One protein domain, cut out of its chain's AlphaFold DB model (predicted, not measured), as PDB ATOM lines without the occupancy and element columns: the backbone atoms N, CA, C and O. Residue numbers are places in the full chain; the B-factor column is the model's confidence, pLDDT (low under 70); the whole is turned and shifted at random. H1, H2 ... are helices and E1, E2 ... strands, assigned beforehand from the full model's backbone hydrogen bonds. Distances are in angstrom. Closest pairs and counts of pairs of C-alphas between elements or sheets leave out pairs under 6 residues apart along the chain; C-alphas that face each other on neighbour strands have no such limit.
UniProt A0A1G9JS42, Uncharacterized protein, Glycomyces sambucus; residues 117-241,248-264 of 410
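AT A GLANCE: This is residues 117 to 241 and 248 to 264 of the 410 residues of an uncharacterized protein of Glycomyces sambucus (UniProt A0A1G9JS42). A strongly twisted sheet of four strands, E1 to E4, has a smaller sheet of three, E5 to E7, over part of one face, making a loose sandwich. Residues 117 to 160, mostly without named elements but holding the one short helix H1, wind past the end of the larger sheet where E1 begins and E2 ends, away from the smaller sheet. The 142 printed residues hold H1 and then seven strands; both sheets are antiparallel, in the orders E1 E2 E3 E4 and E5 E6 E7. The class is mostly strand, with under half of the residues in named elements. The whole is compact, with a radius of gyration of the C-alphas of 14.7 A and spans of 46 by 39 by 30 A.

IN THESE COORDINATES: After residues 117 to 133, H1 covers residues 134 to 139, with C-alpha 134 at (249.090, 538.359, 428.987). E1, residues 161 to 169, is 23.6 A long and begins at C-alpha 161 (250.488, 518.701, 425.045). E2, residues 176 to 184, is 26.2 A long; E3, 191 to 199, is 24.7 A; E4, 205 to 213, is 19.6 A. E3 bends by 53 degrees at residue 196 and E4 by 70 degrees at residue 209. E5 is residues 223 to 226, E6 232 to 237, and E7 250 to 255, ending at C-alpha 255 (230.675, 519.139, 433.822).

HOW THE PARTS SIT: E1 to E4 form a meander, each strand the antiparallel neighbour of the one before. N 163 and O 181 of the hairpin E1 and E2 are within hydrogen-bond range at 2.8 A, as are N 180 and O 195 of E2 and E3, 2.8 A, and N 196 and O 209 of E3 and E4, 2.9 A. In the sandwich the facing parts are 9.4 A centre to centre, with best planes 26 degrees apart. The closest C-alphas of E1 and E5 are those of Thr 168 and Pro 226, 5.6 A apart; those of E4 and E7 are Val 211 and Tyr 255, 6.9 A. N 233 and O 225 of the hairpin E5 and E6 are 2.7 A apart, and N 234 and O 253 of E6 and E7 are 2.7 A apart. H1 is not on either sheet; 1 of its 2 O i to N i+4 pairs is within hydrogen-bond range, and 2 of 3 O i to N i+3 pairs. Residues 148 to 149 pair in parallel with residues 161 to 162 of E1.

THE WHOLE: The two farthest C-alphas, those of Glu 202 and Gly 241, are 46.8 A apart. Residues 242 to 247 are not printed, and C-alphas 241 and 248 are 13.3 A apart across the cut. The link H1 to E1 is long, with 21 residues. Mean pLDDT of the printed part is 83.7; stretches under 70 include residues 133 to 137 and 150 to 158.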
ATOM      1  N   THR A 117     245.361 510.077 418.550       87.12
ATOM      2  CA  THR A 117     246.289 510.100 417.412       87.12
ATOM      3  C   THR A 117     245.902 511.128 416.351       87.12
ATOM      4  O   THR A 117     246.794 511.674 415.713       87.12
ATOM      5  N   ASP A 118     244.609 511.415 416.174       89.88
ATOM      6  CA  ASP A 118     244.156 512.412 415.197       89.88
ATOM      7  C   ASP A 118     244.493 513.844 415.626       89.88
ATOM      8  O   ASP A 118     244.718 514.706 414.775       89.88
ATOM      9  N   LEU A 119     244.519 514.097 416.939       90.44
ATOM     10  CA  LEU A 119     244.832 515.410 417.499       90.44
ATOM     11  C   LEU A 119     246.342 515.640 417.640       90.44
ATOM     12  O   LEU A 119     246.789 516.780 417.545       90.44
ATOM     13  N   VAL A 120     247.155 514.597 417.840       89.12
ATOM     14  CA  VAL A 120     248.620 514.744 417.885       89.12
ATOM     15  C   VAL A 120     249.149 515.216 416.527       89.12
ATOM     16  O   VAL A 120     248.971 514.572 415.498       89.12
ATOM     17  N   GLY A 121     249.860 516.344 416.533       88.75
ATOM     18  CA  GLY A 121     250.385 516.999 415.336       88.75
ATOM     19  C   GLY A 121     249.386 517.914 414.624       88.75
ATOM     20  O   GLY A 121     249.791 518.601 413.685       88.75
ATOM     21  N   ALA A 122     248.124 517.961 415.061       91.31
ATOM     22  CA  ALA A 122     247.149 518.922 414.561       91.31
ATOM     23  C   ALA A 122     247.477 520.345 415.031       91.31
ATOM     24  O   ALA A 122     248.100 520.538 416.076       91.31
ATOM     25  N   GLU A 123     247.038 521.343 414.267       93.00
ATOM     26  CA  GLU A 123     247.039 522.744 414.693       93.00
ATOM     27  C   GLU A 123     245.634 523.105 415.173       93.00
ATOM     28  O   GLU A 123     244.690 523.044 414.390       93.00
ATOM     29  N   ILE A 124     245.497 523.458 416.451       91.88
ATOM     30  CA  ILE A 124     244.206 523.793 417.066       91.88
ATOM     31  C   ILE A 124     244.331 525.157 417.738       91.88
ATOM     32  O   ILE A 124     245.297 525.412 418.460       91.88
ATOM     33  N   GLU A 125     243.377 526.050 417.480       91.62
ATOM     34  CA  GLU A 125     243.226 527.286 418.252       91.62
ATOM     35  C   GLU A 125     242.566 526.942 419.592       91.62
ATOM     36  O   GLU A 125     241.474 526.371 419.619       91.62
ATOM     37  N   LEU A 126     243.246 527.246 420.699       90.62
ATOM     38  CA  LEU A 126     242.794 526.899 422.045       90.62
ATOM     39  C   LEU A 126     242.355 528.150 422.813       90.62
ATOM     40  O   LEU A 126     242.932 529.224 422.627       90.62
ATOM     41  N   PRO A 127     241.366 528.043 423.716       88.44
ATOM     42  CA  PRO A 127     241.044 529.129 424.631       88.44
ATOM     43  C   PRO A 127     242.228 529.470 425.553       88.44
ATOM     44  O   PRO A 127     243.099 528.644 425.813       88.44
ATOM     45  N   GLU A 128     242.239 530.684 426.111       84.75
ATOM     46  CA  GLU A 128     243.316 531.121 427.011       84.75
ATOM     47  C   GLU A 128     243.458 530.222 428.251       84.75
ATOM     48  O   GLU A 128     242.497 530.037 429.000       84.75
ATOM     49  N   PHE A 129     244.680 529.729 428.499       79.56
ATOM     50  CA  PHE A 129     245.044 529.034 429.741       79.56
ATOM     51  C   PHE A 129     245.058 529.984 430.947       79.56
ATOM     52  O   PHE A 129     244.875 529.555 432.079       79.56
ATOM     53  N   PHE A 130     245.255 531.287 430.729       77.62
ATOM     54  CA  PHE A 130     245.164 532.290 431.784       77.62
ATOM     55  C   PHE A 130     244.396 533.524 431.303       77.62
ATOM     56  O   PHE A 130     245.007 534.506 430.865       77.62
ATOM     57  N   PRO A 131     243.056 533.523 431.400       76.75
ATOM     58  CA  PRO A 131     242.234 534.641 430.961       76.75
ATOM     59  C   PRO A 131     242.708 535.982 431.541       76.75
ATOM     60  O   PRO A 131     242.634 536.235 432.744       76.75
ATOM     61  N   GLY A 132     243.210 536.866 430.674       70.94
ATOM     62  CA  GLY A 132     243.696 538.195 431.066       70.94
ATOM     63  C   GLY A 132     245.113 538.268 431.661       70.94
ATOM     64  O   GLY A 132     245.533 539.364 432.046       70.94
ATOM     65  N   ALA A 133     245.878 537.171 431.698       67.31
ATOM     66  CA  ALA A 133     247.269 537.154 432.166       67.31
ATOM     67  C   ALA A 133     248.267 537.112 430.992       67.31
ATOM     68  O   ALA A 133     248.949 536.117 430.761       67.31
ATOM     69  N   GLY A 134     248.359 538.229 430.261       67.00
ATOM     70  CA  GLY A 134     249.090 538.359 428.987       67.00
ATOM     71  C   GLY A 134     250.412 537.583 428.873       67.00
ATOM     72  O   GLY A 134     250.510 536.708 428.026       67.00
ATOM     73  N   GLU A 135     251.403 537.846 429.737       64.12
ATOM     74  CA  GLU A 135     252.735 537.210 429.631       64.12
ATOM     75  C   GLU A 135     252.732 535.693 429.924       64.12
ATOM     76  O   GLU A 135     253.630 534.989 429.473       64.12
ATOM     77  N   LEU A 136     251.733 535.166 430.645       68.31
ATOM     78  CA  LEU A 136     251.582 533.718 430.856       68.31
ATOM     79  C   LEU A 136     250.919 533.035 429.649       68.31
ATOM     80  O   LEU A 136     251.274 531.908 429.313       68.31
ATOM     81  N   ASN A 137     250.028 533.736 428.941       69.19
ATOM     82  CA  ASN A 137     249.474 533.267 427.665       69.19
ATOM     83  C   ASN A 137     250.510 533.300 426.527       69.19
ATOM     84  O   ASN A 137     250.364 532.578 425.546       69.19
ATOM     85  N   ASP A 138     251.573 534.100 426.648       73.56
ATOM     86  CA  ASP A 138     252.704 534.039 425.712       73.56
ATOM     87  C   ASP A 138     253.520 532.746 425.893       73.56
ATOM     88  O   ASP A 138     254.094 532.238 424.927       73.56
ATOM     89  N   ALA A 139     253.570 532.207 427.119       79.25
ATOM     90  CA  ALA A 139     254.200 530.921 427.400       79.25
ATOM     91  C   ALA A 139     253.310 529.756 426.945       79.25
ATOM     92  O   ALA A 139     253.822 528.803 426.381       79.25
ATOM     93  N   CYS A 140     251.990 529.846 427.118       83.50
ATOM     94  CA  CYS A 140     251.035 528.832 426.660       83.50
ATOM     95  C   CYS A 140     250.256 529.323 425.435       83.50
ATOM     96  O   CYS A 140     249.208 529.947 425.613       83.50
ATOM     97  N   PRO A 141     250.743 529.076 424.203       76.88
ATOM     98  CA  PRO A 141     250.183 529.687 423.005       76.88
ATOM     99  C   PRO A 141     248.728 529.262 422.766       76.88
ATOM    100  O   PRO A 141     248.399 528.080 422.798       76.88
ATOM    101  N   VAL A 142     247.887 530.261 422.487       74.81
ATOM    102  CA  VAL A 142     246.429 530.137 422.269       74.81
ATOM    103  C   VAL A 142     246.029 530.277 420.796       74.81
ATOM    104  O   VAL A 142     244.983 529.795 420.377       74.81
ATOM    105  N   ALA A 143     246.885 530.910 419.984       77.12
ATOM    106  CA  ALA A 143     246.791 530.858 418.523       77.12
ATOM    107  C   ALA A 143     247.004 529.410 418.040       77.12
ATOM    108  O   ALA A 143     247.555 528.638 418.825       77.12
ATOM    109  N   PRO A 144     246.644 529.048 416.785       81.88
ATOM    110  CA  PRO A 144     246.793 527.682 416.288       81.88
ATOM    111  C   PRO A 144     248.131 527.071 416.704       81.88
ATOM    112  O   PRO A 144     249.199 527.500 416.257       81.88
ATOM    113  N   ALA A 145     248.055 526.133 417.644       85.50
ATOM    114  CA  ALA A 145     249.205 525.537 418.291       85.50
ATOM    115  C   ALA A 145     249.320 524.099 417.813       85.50
ATOM    116  O   ALA A 145     248.339 523.356 417.809       85.50
ATOM    117  N   THR A 146     250.528 523.700 417.415       89.25
ATOM    118  CA  THR A 146     250.787 522.299 417.097       89.25
ATOM    119  C   THR A 146     250.718 521.483 418.379       89.25
ATOM    120  O   THR A 146     251.546 521.647 419.279       89.25
ATOM    121  N   ILE A 147     249.744 520.586 418.441       89.31
ATOM    122  CA  ILE A 147     249.536 519.704 419.579       89.31
ATOM    123  C   ILE A 147     250.626 518.633 419.595       89.31
ATOM    124  O   ILE A 147     250.872 517.953 418.598       89.31
ATOM    125  N   THR A 148     251.294 518.477 420.733       85.25
ATOM    126  CA  THR A 148     252.343 517.467 420.919       85.25
ATOM    127  C   THR A 148     251.872 516.315 421.796       85.25
ATOM    128  O   THR A 148     250.991 516.480 422.636       85.25
ATOM    129  N   ASP A 149     252.460 515.140 421.595       81.06
ATOM    130  CA  ASP A 149     252.232 513.990 422.465       81.06
ATOM    131  C   ASP A 149     252.932 514.204 423.818       81.06
ATOM    132  O   ASP A 149     254.127 514.525 423.869       81.06
ATOM    133  N   ALA A 150     252.192 514.010 424.909       68.56
ATOM    134  CA  ALA A 150     252.733 514.052 426.258       68.56
ATOM    135  C   ALA A 150     253.717 512.903 426.547       68.56
ATOM    136  O   ALA A 150     254.642 513.107 427.330       68.56
ATOM    137  N   ALA A 151     253.595 511.759 425.861       57.88
ATOM    138  CA  ALA A 151     254.474 510.600 426.028       57.88
ATOM    139  C   ALA A 151     255.882 510.805 425.436       57.88
ATOM    140  O   ALA A 151     256.796 510.028 425.701       57.88
ATOM    141  N   GLY A 152     256.064 511.819 424.580       41.84
ATOM    142  CA  GLY A 152     257.190 511.879 423.643       41.84
ATOM    143  C   GLY A 152     258.283 512.914 423.918       41.84
ATOM    144  O   GLY A 152     259.202 513.021 423.105       41.84
ATOM    145  N   SER A 153     258.228 513.724 424.983       41.78
ATOM    146  CA  SER A 153     259.301 514.705 425.236       41.78
ATOM    147  C   SER A 153     259.359 515.238 426.667       41.78
ATOM    148  O   SER A 153     258.320 515.579 427.240       41.78
ATOM    149  N   ALA A 154     260.582 515.431 427.190       46.84
ATOM    150  CA  ALA A 154     260.854 516.299 428.339       46.84
ATOM    151  C   ALA A 154     259.993 517.565 428.284       46.84
ATOM    152  O   ALA A 154     259.767 518.100 427.192       46.84
ATOM    153  N   TYR A 155     259.494 518.003 429.446       53.81
ATOM    154  CA  TYR A 155     258.660 519.189 429.684       53.81
ATOM    155  C   TYR A 155     259.284 520.458 429.082       53.81
ATOM    156  O   TYR A 155     259.926 521.258 429.749       53.81
ATOM    157  N   GLY A 156     259.181 520.595 427.763       58.16
ATOM    158  CA  GLY A 156     259.653 521.744 427.019       58.16
ATOM    159  C   GLY A 156     258.715 522.900 427.293       58.16
ATOM    160  O   GLY A 156     257.531 522.799 426.965       58.16
ATOM    161  N   ASP A 157     259.274 523.955 427.878       63.56
ATOM    162  CA  ASP A 157     258.579 525.190 428.231       63.56
ATOM    163  C   ASP A 157     257.693 525.667 427.069       63.56
ATOM    164  O   ASP A 157     258.135 525.755 425.915       63.56
ATOM    165  N   GLY A 158     256.420 525.899 427.377       65.12
ATOM    166  CA  GLY A 158     255.444 526.492 426.467       65.12
ATOM    167  C   GLY A 158     254.942 525.659 425.282       65.12
ATOM    168  O   GLY A 158     254.363 526.203 424.338       65.12
ATOM    169  N   LYS A 159     255.135 524.335 425.288       81.44
ATOM    170  CA  LYS A 159     254.482 523.441 424.314       81.44
ATOM    171  C   LYS A 159     253.116 522.981 424.813       81.44
ATOM    172  O   LYS A 159     253.009 522.509 425.944       81.44
ATOM    173  N   ILE A 160     252.118 523.022 423.932       87.44
ATOM    174  CA  ILE A 160     250.811 522.417 424.188       87.44
ATOM    175  C   ILE A 160     250.901 520.904 423.989       87.44
ATOM    176  O   ILE A 160     251.343 520.415 422.942       87.44
ATOM    177  N   ARG A 161     250.475 520.161 425.006       85.94
ATOM    178  CA  ARG A 161     250.488 518.701 425.045       85.94
ATOM    179  C   ARG A 161     249.073 518.174 425.107       85.94
ATOM    180  O   ARG A 161     248.267 518.687 425.877       85.94
ATOM    181  N   LEU A 162     248.797 517.122 424.352       87.94
ATOM    182  CA  LEU A 162     247.594 516.333 424.547       87.94
ATOM    183  C   LEU A 162     247.848 515.320 425.660       87.94
ATOM    184  O   LEU A 162     248.719 514.460 425.532       87.94
ATOM    185  N   LEU A 163     247.099 515.442 426.752       85.69
ATOM    186  CA  LEU A 163     247.170 514.529 427.890       85.69
ATOM    187  C   LEU A 163     246.172 513.385 427.714       85.69
ATOM    188  O   LEU A 163     246.517 512.227 427.935       85.69
ATOM    189  N   LYS A 164     244.948 513.693 427.265       88.50
ATOM    190  CA  LYS A 164     243.878 512.699 427.131       88.50
ATOM    191  C   LYS A 164     242.786 513.138 426.169       88.50
ATOM    192  O   LYS A 164     242.584 514.329 425.969       88.50
ATOM    193  N   VAL A 165     242.058 512.169 425.618       90.75
ATOM    194  CA  VAL A 165     240.800 512.379 424.888       90.75
ATOM    195  C   VAL A 165     239.784 511.365 425.397       90.75
ATOM    196  O   VAL A 165     240.087 510.175 425.423       90.75
ATOM    197  N   VAL A 166     238.596 511.831 425.776       91.75
ATOM    198  CA  VAL A 166     237.447 510.991 426.145       91.75
ATOM    199  C   VAL A 166     236.264 511.321 425.244       91.75
ATOM    200  O   VAL A 166     236.134 512.449 424.774       91.75
ATOM    201  N   GLN A 167     235.398 510.343 424.995       92.25
ATOM    202  CA  GLN A 167     234.203 510.527 424.172       92.25
ATOM    203  C   GLN A 167     232.960 510.313 425.038       92.25
ATOM    204  O   GLN A 167     232.790 509.252 425.632       92.25
ATOM    205  N   THR A 168     232.109 511.333 425.152       92.69
ATOM    206  CA  THR A 168     230.924 511.311 426.026       92.69
ATOM    207  C   THR A 168     229.847 512.273 425.524       92.69
ATOM    208  O   THR A 168     230.121 513.153 424.716       92.69
ATOM    209  N   THR A 169     228.611 512.126 425.996       93.69
ATOM    210  CA  THR A 169     227.541 513.114 425.772       93.69
ATOM    211  C   THR A 169     227.622 514.205 426.838       93.69
ATOM    212  O   THR A 169     227.568 513.877 428.025       93.69
ATOM    213  N   LEU A 170     227.712 515.482 426.455       94.19
ATOM    214  CA  LEU A 170     227.780 516.607 427.408       94.19
ATOM    215  C   LEU A 170     226.409 517.156 427.822       94.19
ATOM    216  O   LEU A 170     226.294 517.800 428.869       94.19
ATOM    217  N   GLU A 171     225.367 516.833 427.062       92.62
ATOM    218  CA  GLU A 171     223.970 517.153 427.346       92.62
ATOM    219  C   GLU A 171     223.073 515.905 427.233       92.62
ATOM    220  O   GLU A 171     223.422 514.917 426.580       92.62
ATOM    221  N   GLU A 172     221.938 515.908 427.934       89.00
ATOM    222  CA  GLU A 172     220.982 514.794 427.904       89.00
ATOM    223  C   GLU A 172     220.371 514.685 426.501       89.00
ATOM    224  O   GLU A 172     219.947 515.691 425.933       89.00
ATOM    225  N   ASP A 173     220.360 513.476 425.933       88.00
ATOM    226  CA  ASP A 173     219.988 513.207 424.533       88.00
ATOM    227  C   ASP A 173     220.841 513.946 423.474       88.00
ATOM    228  O   ASP A 173     220.475 513.984 422.293       88.00
ATOM    229  N   GLY A 174     221.982 514.515 423.877       87.12
ATOM    230  CA  GLY A 174     222.934 515.179 422.992       87.12
ATOM    231  C   GLY A 174     223.740 514.221 422.116       87.12
ATOM    232  O   GLY A 174     223.743 513.004 422.338       87.12
ATOM    233  N   PRO A 175     224.461 514.749 421.110       90.62
ATOM    234  CA  PRO A 175     225.455 513.960 420.401       90.62
ATOM    235  C   PRO A 175     226.594 513.550 421.346       90.62
ATOM    236  O   PRO A 175     226.862 514.195 422.359       90.62
ATOM    237  N   VAL A 176     227.289 512.467 420.998       91.06
ATOM    238  CA  VAL A 176     228.590 512.178 421.610       91.06
ATOM    239  C   VAL A 176     229.581 513.213 421.085       91.06
ATOM    240  O   VAL A 176     229.630 513.459 419.882       91.06
ATOM    241  N   GLU A 177     230.364 513.787 421.984       92.75
ATOM    242  CA  GLU A 177     231.421 514.753 421.709       92.75
ATOM    243  C   GLU A 177     232.766 514.205 422.189       92.75
ATOM    244  O   GLU A 177     232.822 513.311 423.039       92.75
ATOM    245  N   ALA A 178     233.862 514.734 421.644       94.00
ATOM    246  CA  ALA A 178     235.203 514.429 422.122       94.00
ATOM    247  C   ALA A 178     235.688 515.555 423.034       94.00
ATOM    248  O   ALA A 178     235.789 516.699 422.604       94.00
ATOM    249  N   VAL A 179     236.027 515.224 424.278       95.06
ATOM    250  CA  VAL A 179     236.644 516.153 425.225       95.06
ATOM    251  C   VAL A 179     238.122 515.819 425.338       95.06
ATOM    252  O   VAL A 179     238.490 514.700 425.697       95.06
ATOM    253  N   ALA A 180     238.970 516.792 425.031       93.94
ATOM    254  CA  ALA A 180     240.413 516.681 425.121       93.94
ATOM    255  C   ALA A 180     240.936 517.444 426.344       93.94
ATOM    256  O   ALA A 180     240.541 518.582 426.593       93.94
ATOM    257  N   LEU A 181     241.842 516.812 427.089       92.56
ATOM    258  CA  LEU A 181     242.621 517.438 428.149       92.56
ATOM    259  C   LEU A 181     243.973 517.860 427.579       92.56
ATOM    260  O   LEU A 181     244.775 517.017 427.167       92.56
ATOM    261  N   PHE A 182     244.225 519.161 427.583       90.81
ATOM    262  CA  PHE A 182     245.483 519.758 427.172       90.81
ATOM    263  C   PHE A 182     246.296 520.199 428.380       90.81
ATOM    264  O   PHE A 182     245.741 520.652 429.377       90.81
ATOM    265  N   GLY A 183     247.615 520.088 428.273       87.81
ATOM    266  CA  GLY A 183     248.573 520.577 429.255       87.81
ATOM    267  C   GLY A 183     249.540 521.581 428.639       87.81
ATOM    268  O   GLY A 183     249.939 521.445 427.481       87.81
ATOM    269  N   CYS A 184     249.951 522.562 429.429       85.50
ATOM    270  CA  CYS A 184     251.032 523.483 429.119       85.50
ATOM    271  C   CYS A 184     251.893 523.694 430.365       85.50
ATOM    272  O   CYS A 184     251.366 523.841 431.465       85.50
ATOM    273  N   THR A 185     253.213 523.731 430.197       81.00
ATOM    274  CA  THR A 185     254.149 523.916 431.312       81.00
ATOM    275  C   THR A 185     254.876 525.257 431.185       81.00
ATOM    276  O   THR A 185     255.926 525.290 430.544       81.00
ATOM    277  N   PRO A 186     254.328 526.373 431.709       75.44
ATOM    278  CA  PRO A 186     255.066 527.627 431.837       75.44
ATOM    279  C   PRO A 186     256.041 527.553 433.025       75.44
ATOM    280  O   PRO A 186     255.638 527.594 434.192       75.44
ATOM    281  N   GLY A 187     257.342 527.467 432.747       75.94
ATOM    282  CA  GLY A 187     258.358 527.262 433.785       75.94
ATOM    283  C   GLY A 187     258.254 525.873 434.431       75.94
ATOM    284  O   GLY A 187     258.381 524.875 433.734       75.94
ATOM    285  N   ASP A 188     258.029 525.813 435.751       67.00
ATOM    286  CA  ASP A 188     257.921 524.553 436.517       67.00
ATOM    287  C   ASP A 188     256.464 524.154 436.837       67.00
ATOM    288  O   ASP A 188     256.213 523.138 437.482       67.00
ATOM    289  N   ALA A 189     255.486 524.970 436.438       71.38
ATOM    290  CA  ALA A 189     254.073 524.746 436.731       71.38
ATOM    291  C   ALA A 189     253.393 524.041 435.555       71.38
ATOM    292  O   ALA A 189     253.516 524.517 434.435       71.38
ATOM    293  N   LEU A 190     252.643 522.959 435.790       76.81
ATOM    294  CA  LEU A 190     251.723 522.400 434.793       76.81
ATOM    295  C   LEU A 190     250.351 523.062 434.941       76.81
ATOM    296  O   LEU A 190     249.791 523.119 436.031       76.81
ATOM    297  N   VAL A 191     249.816 523.538 433.827       83.38
ATOM    298  CA  VAL A 191     248.483 524.130 433.709       83.38
ATOM    299  C   VAL A 191     247.718 523.285 432.714       83.38
ATOM    300  O   VAL A 191     248.274 522.887 431.687       83.38
ATOM    301  N   THR A 192     246.458 523.003 433.002       88.19
ATOM    302  CA  THR A 192     245.651 522.098 432.189       88.19
ATOM    303  C   THR A 192     244.345 522.749 431.775       88.19
ATOM    304  O   THR A 192     243.854 523.682 432.403       88.19
ATOM    305  N   GLN A 193     243.771 522.273 430.681       92.00
ATOM    306  CA  GLN A 193     242.487 522.746 430.195       92.00
ATOM    307  C   GLN A 193     241.761 521.601 429.504       92.00
ATOM    308  O   GLN A 193     242.323 520.946 428.628       92.00
ATOM    309  N   ALA A 194     240.508 521.374 429.885       94.50
ATOM    310  CA  ALA A 194     239.608 520.488 429.165       94.50
ATOM    311  C   ALA A 194     238.774 521.302 428.169       94.50
ATOM    312  O   ALA A 194     238.191 522.331 428.532       94.50
ATOM    313  N   VAL A 195     238.687 520.839 426.923       95.25
ATOM    314  CA  VAL A 195     237.880 521.464 425.862       95.25
ATOM    315  C   VAL A 195     237.181 520.404 425.015       95.25
ATOM    316  O   VAL A 195     237.730 519.324 424.797       95.25
ATOM    317  N   SER A 196     235.979 520.710 424.528       95.31
ATOM    318  CA  SER A 196     235.335 519.919 423.475       95.31
ATOM    319  C   SER A 196     236.011 520.219 422.132       95.31
ATOM    320  O   SER A 196     236.360 521.371 421.854       95.31
ATOM    321  N   VAL A 197     236.248 519.182 421.327       93.81
ATOM    322  CA  VAL A 197     236.933 519.257 420.028       93.81
ATOM    323  C   VAL A 197     236.092 518.576 418.956       93.81
ATOM    324  O   VAL A 197     235.637 517.443 419.122       93.81
ATOM    325  N   ALA A 198     235.940 519.245 417.816       92.69
ATOM    326  CA  ALA A 198     235.243 518.720 416.646       92.69
ATOM    327  C   ALA A 198     236.030 518.993 415.358       92.69
ATOM    328  O   ALA A 198     237.003 519.745 415.350       92.69
ATOM    329  N   GLY A 199     235.629 518.354 414.258       89.81
ATOM    330  CA  GLY A 199     236.190 518.661 412.942       89.81
ATOM    331  C   GLY A 199     235.708 520.023 412.443       89.81
ATOM    332  O   GLY A 199     234.514 520.306 412.499       89.81
ATOM    333  N   ASP A 200     236.615 520.821 411.882       85.88
ATOM    334  CA  ASP A 200     236.323 522.170 411.357       85.88
ATOM    335  C   ASP A 200     235.565 522.165 410.006       85.88
ATOM    336  O   ASP A 200     235.172 523.202 409.469       85.88
ATOM    337  N   GLY A 201     235.370 520.980 409.417       84.12
ATOM    338  CA  GLY A 201     234.741 520.777 408.112       84.12
ATOM    339  C   GLY A 201     235.639 521.039 406.892       84.12
ATOM    340  O   GLY A 201     235.226 520.725 405.772       84.12
ATOM    341  N   GLU A 202     236.853 521.556 407.089       85.31
ATOM    342  CA  GLU A 202     237.906 521.749 406.076       85.31
ATOM    343  C   GLU A 202     239.000 520.674 406.145       85.31
ATOM    344  O   GLU A 202     239.829 520.562 405.238       85.31
ATOM    345  N   GLY A 203     238.950 519.844 407.181       78.06
ATOM    346  CA  GLY A 203     239.859 518.735 407.401       78.06
ATOM    347  C   GLY A 203     240.905 518.988 408.482       78.06
ATOM    348  O   GLY A 203     241.920 518.294 408.524       78.06
ATOM    349  N   GLY A 204     240.654 519.965 409.346       86.94
ATOM    350  CA  GLY A 204     241.324 520.159 410.621       86.94
ATOM    351  C   GLY A 204     240.385 519.918 411.802       86.94
ATOM    352  O   GLY A 204     239.296 519.345 411.673       86.94
ATOM    353  N   TRP A 205     240.838 520.359 412.971       93.38
ATOM    354  CA  TRP A 205     240.143 520.224 414.246       93.38
ATOM    355  C   TRP A 205     240.026 521.596 414.906       93.38
ATOM    356  O   TRP A 205     240.963 522.391 414.855       93.38
ATOM    357  N   GLU A 206     238.902 521.859 415.559       93.25
ATOM    358  CA  GLU A 206     238.654 523.103 416.285       93.25
ATOM    359  C   GLU A 206     238.162 522.825 417.708       93.25
ATOM    360  O   GLU A 206     237.439 521.856 417.954       93.25
ATOM    361  N   ALA A 207     238.552 523.688 418.650       93.06
ATOM    362  CA  ALA A 207     237.965 523.709 419.982       93.06
ATOM    363  C   ALA A 207     236.588 524.387 419.914       93.06
ATOM    364  O   ALA A 207     236.471 525.540 419.496       93.06
ATOM    365  N   THR A 208     235.542 523.679 420.332       91.31
ATOM    366  CA  THR A 208     234.146 524.133 420.216       91.31
ATOM    367  C   THR A 208     233.612 524.729 421.515       91.31
ATOM    368  O   THR A 208     232.825 525.676 421.486       91.31
ATOM    369  N   GLU A 209     234.055 524.205 422.657       90.94
ATOM    370  CA  GLU A 209     233.610 524.625 423.986       90.94
ATOM    371  C   GLU A 209     234.738 524.475 425.015       90.94
ATOM    372  O   GLU A 209     235.440 523.464 425.050       90.94
ATOM    373  N   ALA A 210     234.900 525.476 425.884       90.19
ATOM    374  CA  ALA A 210     235.759 525.361 427.057       90.19
ATOM    375  C   ALA A 210     234.991 524.635 428.173       90.19
ATOM    376  O   ALA A 210     233.994 525.154 428.672       90.19
ATOM    377  N   VAL A 211     235.471 523.453 428.562       90.06
ATOM    378  CA  VAL A 211     234.849 522.614 429.599       90.06
ATOM    379  C   VAL A 211     235.310 523.074 430.975       90.06
ATOM    380  O   VAL A 211     234.505 523.429 431.833       90.06
ATOM    381  N   ALA A 212     236.624 523.094 431.186       88.81
ATOM    382  CA  ALA A 212     237.220 523.510 432.444       88.81
ATOM    383  C   ALA A 212     238.634 524.033 432.221       88.81
ATOM    384  O   ALA A 212     239.363 523.544 431.356       88.81
ATOM    385  N   LEU A 213     239.021 525.007 433.035       86.44
ATOM    386  CA  LEU A 213     240.383 525.506 433.094       86.44
ATOM    387  C   LEU A 213     240.977 525.127 434.447       86.44
ATOM    388  O   LEU A 213     240.429 525.506 435.479       86.44
ATOM    389  N   GLY A 214     242.071 524.374 434.415       80.06
ATOM    390  CA  GLY A 214     242.854 524.048 435.588       80.06
ATOM    391  C   GLY A 214     243.919 525.096 435.863       80.06
ATOM    392  O   GLY A 214     244.623 525.521 434.950       80.06
ATOM    393  N   ASP A 215     244.077 525.478 437.125       77.00
ATOM    394  CA  ASP A 215     245.196 526.290 437.594       77.00
ATOM    395  C   ASP A 215     245.895 525.623 438.783       77.00
ATOM    396  O   ASP A 215     245.356 524.735 439.433       77.00
ATOM    397  N   THR A 216     247.120 526.041 439.085       69.19
ATOM    398  CA  THR A 216     247.951 525.376 440.098       69.19
ATOM    399  C   THR A 216     247.547 525.630 441.551       69.19
ATOM    400  O   THR A 216     248.204 525.098 442.444       69.19
ATOM    401  N   ASN A 217     246.531 526.455 441.825       70.00
ATOM    402  CA  ASN A 217     246.197 526.888 443.184       70.00
ATOM    403  C   ASN A 217     244.759 526.561 443.592       70.00
ATOM    404  O   ASN A 217     244.552 526.010 444.668       70.00
ATOM    405  N   GLU A 218     243.775 526.963 442.790       75.94
ATOM    406  CA  GLU A 218     242.352 526.898 443.131       75.94
ATOM    407  C   GLU A 218     241.662 525.693 442.490       75.94
ATOM    408  O   GLU A 218     240.733 525.147 443.080       75.94
ATOM    409  N   PHE A 219     242.117 525.263 441.310       83.62
ATOM    410  CA  PHE A 219     241.511 524.148 440.584       83.62
ATOM    411  C   PHE A 219     242.572 523.354 439.808       83.62
ATOM    412  O   PHE A 219     242.642 523.477 438.586       83.62
ATOM    413  N   PRO A 220     243.437 522.563 440.468       84.00
ATOM    414  CA  PRO A 220     244.508 521.815 439.805       84.00
ATOM    415  C   PRO A 220     243.974 520.612 439.018       84.00
ATOM    416  O   PRO A 220     244.244 519.472 439.365       84.00
ATOM    417  N   LEU A 221     243.213 520.852 437.946       87.38
ATOM    418  CA  LEU A 221     242.670 519.804 437.084       87.38
ATOM    419  C   LEU A 221     243.793 518.881 436.600       87.38
ATOM    420  O   LEU A 221     244.712 519.315 435.907       87.38
ATOM    421  N   LEU A 222     243.704 517.602 436.936       84.44
ATOM    422  CA  LEU A 222     244.767 516.650 436.630       84.44
ATOM    423  C   LEU A 222     244.354 515.643 435.561       84.44
ATOM    424  O   LEU A 222     245.163 515.308 434.700       84.44
ATOM    425  N   ASP A 223     243.101 515.186 435.594       87.94
ATOM    426  CA  ASP A 223     242.599 514.196 434.646       87.94
ATOM    427  C   ASP A 223     241.093 514.355 434.369       87.94
ATOM    428  O   ASP A 223     240.367 515.027 435.108       87.94
ATOM    429  N   ILE A 224     240.623 513.723 433.292       91.75
ATOM    430  CA  ILE A 224     239.216 513.668 432.887       91.75
ATOM    431  C   ILE A 224     238.750 512.231 432.640       91.75
ATOM    432  O   ILE A 224     239.521 511.382 432.194       91.75
ATOM    433  N   ALA A 225     237.470 511.949 432.868       91.88
ATOM    434  CA  ALA A 225     236.854 510.658 432.548       91.88
ATOM    435  C   ALA A 225     235.405 510.845 432.062       91.88
ATOM    436  O   ALA A 225     234.756 511.814 432.452       91.88
ATOM    437  N   PRO A 226     234.852 509.955 431.221       91.81
ATOM    438  CA  PRO A 226     233.432 510.007 430.893       91.81
ATOM    439  C   PRO A 226     232.585 509.725 432.143       91.81
ATOM    440  O   PRO A 226     232.890 508.833 432.937       91.81
ATOM    441  N   ALA A 227     231.494 510.472 432.326       90.00
ATOM    442  CA  ALA A 227     230.505 510.122 433.337       90.00
ATOM    443  C   ALA A 227     229.719 508.872 432.897       90.00
ATOM    444  O   ALA A 227     229.517 508.637 431.711       90.00
ATOM    445  N   ALA A 228     229.204 508.088 433.851       84.25
ATOM    446  CA  ALA A 228     228.342 506.935 433.543       84.25
ATOM    447  C   ALA A 228     226.989 507.327 432.911       84.25
ATOM    448  O   ALA A 228     226.272 506.483 432.379       84.25
ATOM    449  N   VAL A 229     226.633 508.605 433.022       84.44
ATOM    450  CA  VAL A 229     225.448 509.230 432.433       84.44
ATOM    451  C   VAL A 229     225.927 510.347 431.498       84.44
ATOM    452  O   VAL A 229     226.939 510.209 430.826       84.44
ATOM    453  N   THR A 230     225.246 511.484 431.474       90.81
ATOM    454  CA  THR A 230     225.698 512.684 430.774       90.81
ATOM    455  C   THR A 230     226.813 513.414 431.526       90.81
ATOM    456  O   THR A 230     226.703 513.668 432.731       90.81
ATOM    457  N   GLY A 231     227.833 513.839 430.785       93.88
ATOM    458  CA  GLY A 231     228.877 514.757 431.217       93.88
ATOM    459  C   GLY A 231     230.283 514.171 431.158       93.88
ATOM    460  O   GLY A 231     230.506 513.013 430.791       93.88
ATOM    461  N   VAL A 232     231.233 515.001 431.572       95.75
ATOM    462  CA  VAL A 232     232.632 514.631 431.794       95.75
ATOM    463  C   VAL A 232     232.979 514.870 433.260       95.75
ATOM    464  O   VAL A 232     232.583 515.875 433.850       95.75
ATOM    465  N   LEU A 233     233.660 513.902 433.857       95.81
ATOM    466  CA  LEU A 233     234.210 513.980 435.199       95.81
ATOM    467  C   LEU A 233     235.587 514.639 435.141       95.81
ATOM    468  O   LEU A 233     236.376 514.354 434.241       95.81
ATOM    469  N   LEU A 234     235.860 515.498 436.110       94.56
ATOM    470  CA  LEU A 234     237.072 516.286 436.265       94.56
ATOM    471  C   LEU A 234     237.694 515.916 437.608       94.56
ATOM    472  O   LEU A 234     237.050 516.111 438.637       94.56
ATOM    473  N   LEU A 235     238.915 515.388 437.599       90.81
ATOM    474  CA  LEU A 235     239.641 515.048 438.819       90.81
ATOM    475  C   LEU A 235     240.524 516.217 439.247       90.81
ATOM    476  O   LEU A 235     241.392 516.662 438.489       90.81
ATOM    477  N   VAL A 236     240.296 516.689 440.469       89.75
ATOM    478  CA  VAL A 236     240.972 517.841 441.057       89.75
ATOM    479  C   VAL A 236     241.564 517.405 442.399       89.75
ATOM    480  O   VAL A 236     240.837 517.364 443.386       89.75
ATOM    481  N   PRO A 237     242.851 517.026 442.466       81.06
ATOM    482  CA  PRO A 237     243.502 516.739 443.739       81.06
ATOM    483  C   PRO A 237     243.421 517.950 444.669       81.06
ATOM    484  O   PRO A 237     243.556 519.094 444.223       81.06
ATOM    485  N   GLU A 238     243.248 517.715 445.970       75.44
ATOM    486  CA  GLU A 238     243.366 518.816 446.918       75.44
ATOM    487  C   GLU A 238     244.806 519.364 446.883       75.44
ATOM    488  O   GLU A 238     245.773 518.596 446.795       75.44
ATOM    489  N   PRO A 239     245.000 520.694 446.957       61.00
ATOM    490  CA  PRO A 239     246.326 521.285 447.008       61.00
ATOM    491  C   PRO A 239     246.992 520.928 448.340       61.00
ATOM    492  O   PRO A 239     246.910 521.661 449.332       61.00
ATOM    493  N   HIS A 240     247.694 519.801 448.381       50.38
ATOM    494  CA  HIS A 240     248.570 519.502 449.494       50.38
ATOM    495  C   HIS A 240     249.744 520.484 449.468       50.38
ATOM    496  O   HIS A 240     250.383 520.728 448.442       50.38
ATOM    497  N   GLY A 241     250.062 521.050 450.637       48.72
ATOM    498  CA  GLY A 241     251.393 521.611 450.852       48.72
ATOM    499  C   GLY A 241     252.459 520.557 450.528       48.72
ATOM    500  O   GLY A 241     252.156 519.378 450.402       48.72
ATOM    501  N   LEU A 248     245.133 509.885 450.043       63.28
ATOM    502  CA  LEU A 248     244.647 510.392 448.764       63.28
ATOM    503  C   LEU A 248     243.440 511.329 448.981       63.28
ATOM    504  O   LEU A 248     242.385 510.861 449.413       63.28
ATOM    505  N   ASP A 249     243.605 512.622 448.688       78.50
ATOM    506  CA  ASP A 249     242.546 513.634 448.812       78.50
ATOM    507  C   ASP A 249     242.318 514.330 447.464       78.50
ATOM    508  O   ASP A 249     243.250 514.836 446.827       78.50
ATOM    509  N   TYR A 250     241.083 514.273 446.982       84.31
ATOM    510  CA  TYR A 250     240.682 514.771 445.672       84.31
ATOM    511  C   TYR A 250     239.188 515.052 445.656       84.31
ATOM    512  O   TYR A 250     238.392 514.333 446.257       84.31
ATOM    513  N   ASP A 251     238.824 516.035 444.847       90.56
ATOM    514  CA  ASP A 251     237.457 516.286 444.442       90.56
ATOM    515  C   ASP A 251     237.231 515.757 443.024       90.56
ATOM    516  O   ASP A 251     238.110 515.805 442.151       90.56
ATOM    517  N   ILE A 252     236.008 515.298 442.762       92.38
ATOM    518  CA  ILE A 252     235.532 515.008 441.415       92.38
ATOM    519  C   ILE A 252     234.347 515.885 441.103       92.38
ATOM    520  O   ILE A 252     233.279 515.783 441.707       92.38
ATOM    521  N   TYR A 253     234.515 516.669 440.052       95.44
ATOM    522  CA  TYR A 253     233.460 517.502 439.525       95.44
ATOM    523  C   TYR A 253     232.892 516.913 438.242       95.44
ATOM    524  O   TYR A 253     233.610 516.335 437.433       95.44
ATOM    525  N   ARG A 254     231.596 517.088 438.013       96.06
ATOM    526  CA  ARG A 254     230.924 516.757 436.761       96.06
ATOM    527  C   ARG A 254     230.583 518.033 436.014       96.06
ATOM    528  O   ARG A 254     229.836 518.875 436.514       96.06
ATOM    529  N   TYR A 255     231.060 518.115 434.780       96.50
ATOM    530  CA  TYR A 255     230.675 519.139 433.822       96.50
ATOM    531  C   TYR A 255     229.600 518.625 432.858       96.50
ATOM    532  O   TYR A 255     229.673 517.492 432.373       96.50
ATOM    533  N   ARG A 256     228.621 519.486 432.559       95.75
ATOM    534  CA  ARG A 256     227.606 519.315 431.509       95.75
ATOM    535  C   ARG A 256     227.365 520.655 430.823       95.75
ATOM    536  O   ARG A 256     227.304 521.682 431.504       95.75
ATOM    537  N   THR A 257     227.170 520.642 429.509       92.62
ATOM    538  CA  THR A 257     226.919 521.863 428.736       92.62
ATOM    539  C   THR A 257     225.677 522.578 429.274       92.62
ATOM    540  O   THR A 257     224.619 521.982 429.491       92.62
ATOM    541  N   GLY A 258     225.815 523.877 429.545       89.19
ATOM    542  CA  GLY A 258     224.733 524.718 430.068       89.19
ATOM    543  C   GLY A 258     224.339 524.477 431.533       89.19
ATOM    544  O   GLY A 258     223.361 525.081 431.985       89.19
ATOM    545  N   ALA A 259     225.067 523.640 432.275       91.62
ATOM    546  CA  ALA A 259     224.878 523.433 433.710       91.62
ATOM    547  C   ALA A 259     226.034 524.033 434.525       91.62
ATOM    548  O   ALA A 259     227.141 524.221 434.022       91.62
ATOM    549  N   ASP A 260     225.771 524.308 435.803       92.69
ATOM    550  CA  ASP A 260     226.835 524.625 436.754       92.69
ATOM    551  C   ASP A 260     227.677 523.370 437.037       92.69
ATOM    552  O   ASP A 260     227.169 522.245 436.995       92.69
ATOM    553  N   LEU A 261     228.959 523.578 437.353       93.69
ATOM    554  CA  LEU A 261     229.859 522.502 437.750       93.69
ATOM    555  C   LEU A 261     229.377 521.867 439.064       93.69
ATOM    556  O   LEU A 261     229.108 522.567 440.042       93.69
ATOM    557  N   GLU A 262     229.259 520.544 439.079       95.38
ATOM    558  CA  GLU A 262     228.654 519.794 440.179       95.38
ATOM    559  C   GLU A 262     229.695 518.922 440.878       95.38
ATOM    560  O   GLU A 262     230.326 518.098 440.226       95.38
ATOM    561  N   ASP A 263     229.852 519.063 442.191       94.75
ATOM    562  CA  ASP A 263     230.657 518.138 442.995       94.75
ATOM    563  C   ASP A 263     229.931 516.792 443.117       94.75
ATOM    564  O   ASP A 263     228.798 516.710 443.600       94.75
ATOM    565  N   VAL A 264     230.579 515.742 442.621       94.69
ATOM    566  CA  VAL A 264     230.073 514.370 442.589       94.69
ATOM    567  C   VAL A 264     231.039 513.389 443.248       94.69
ATOM    568  O   VAL A 264     230.872 512.185 443.057       94.69
TER     569      VAL A 264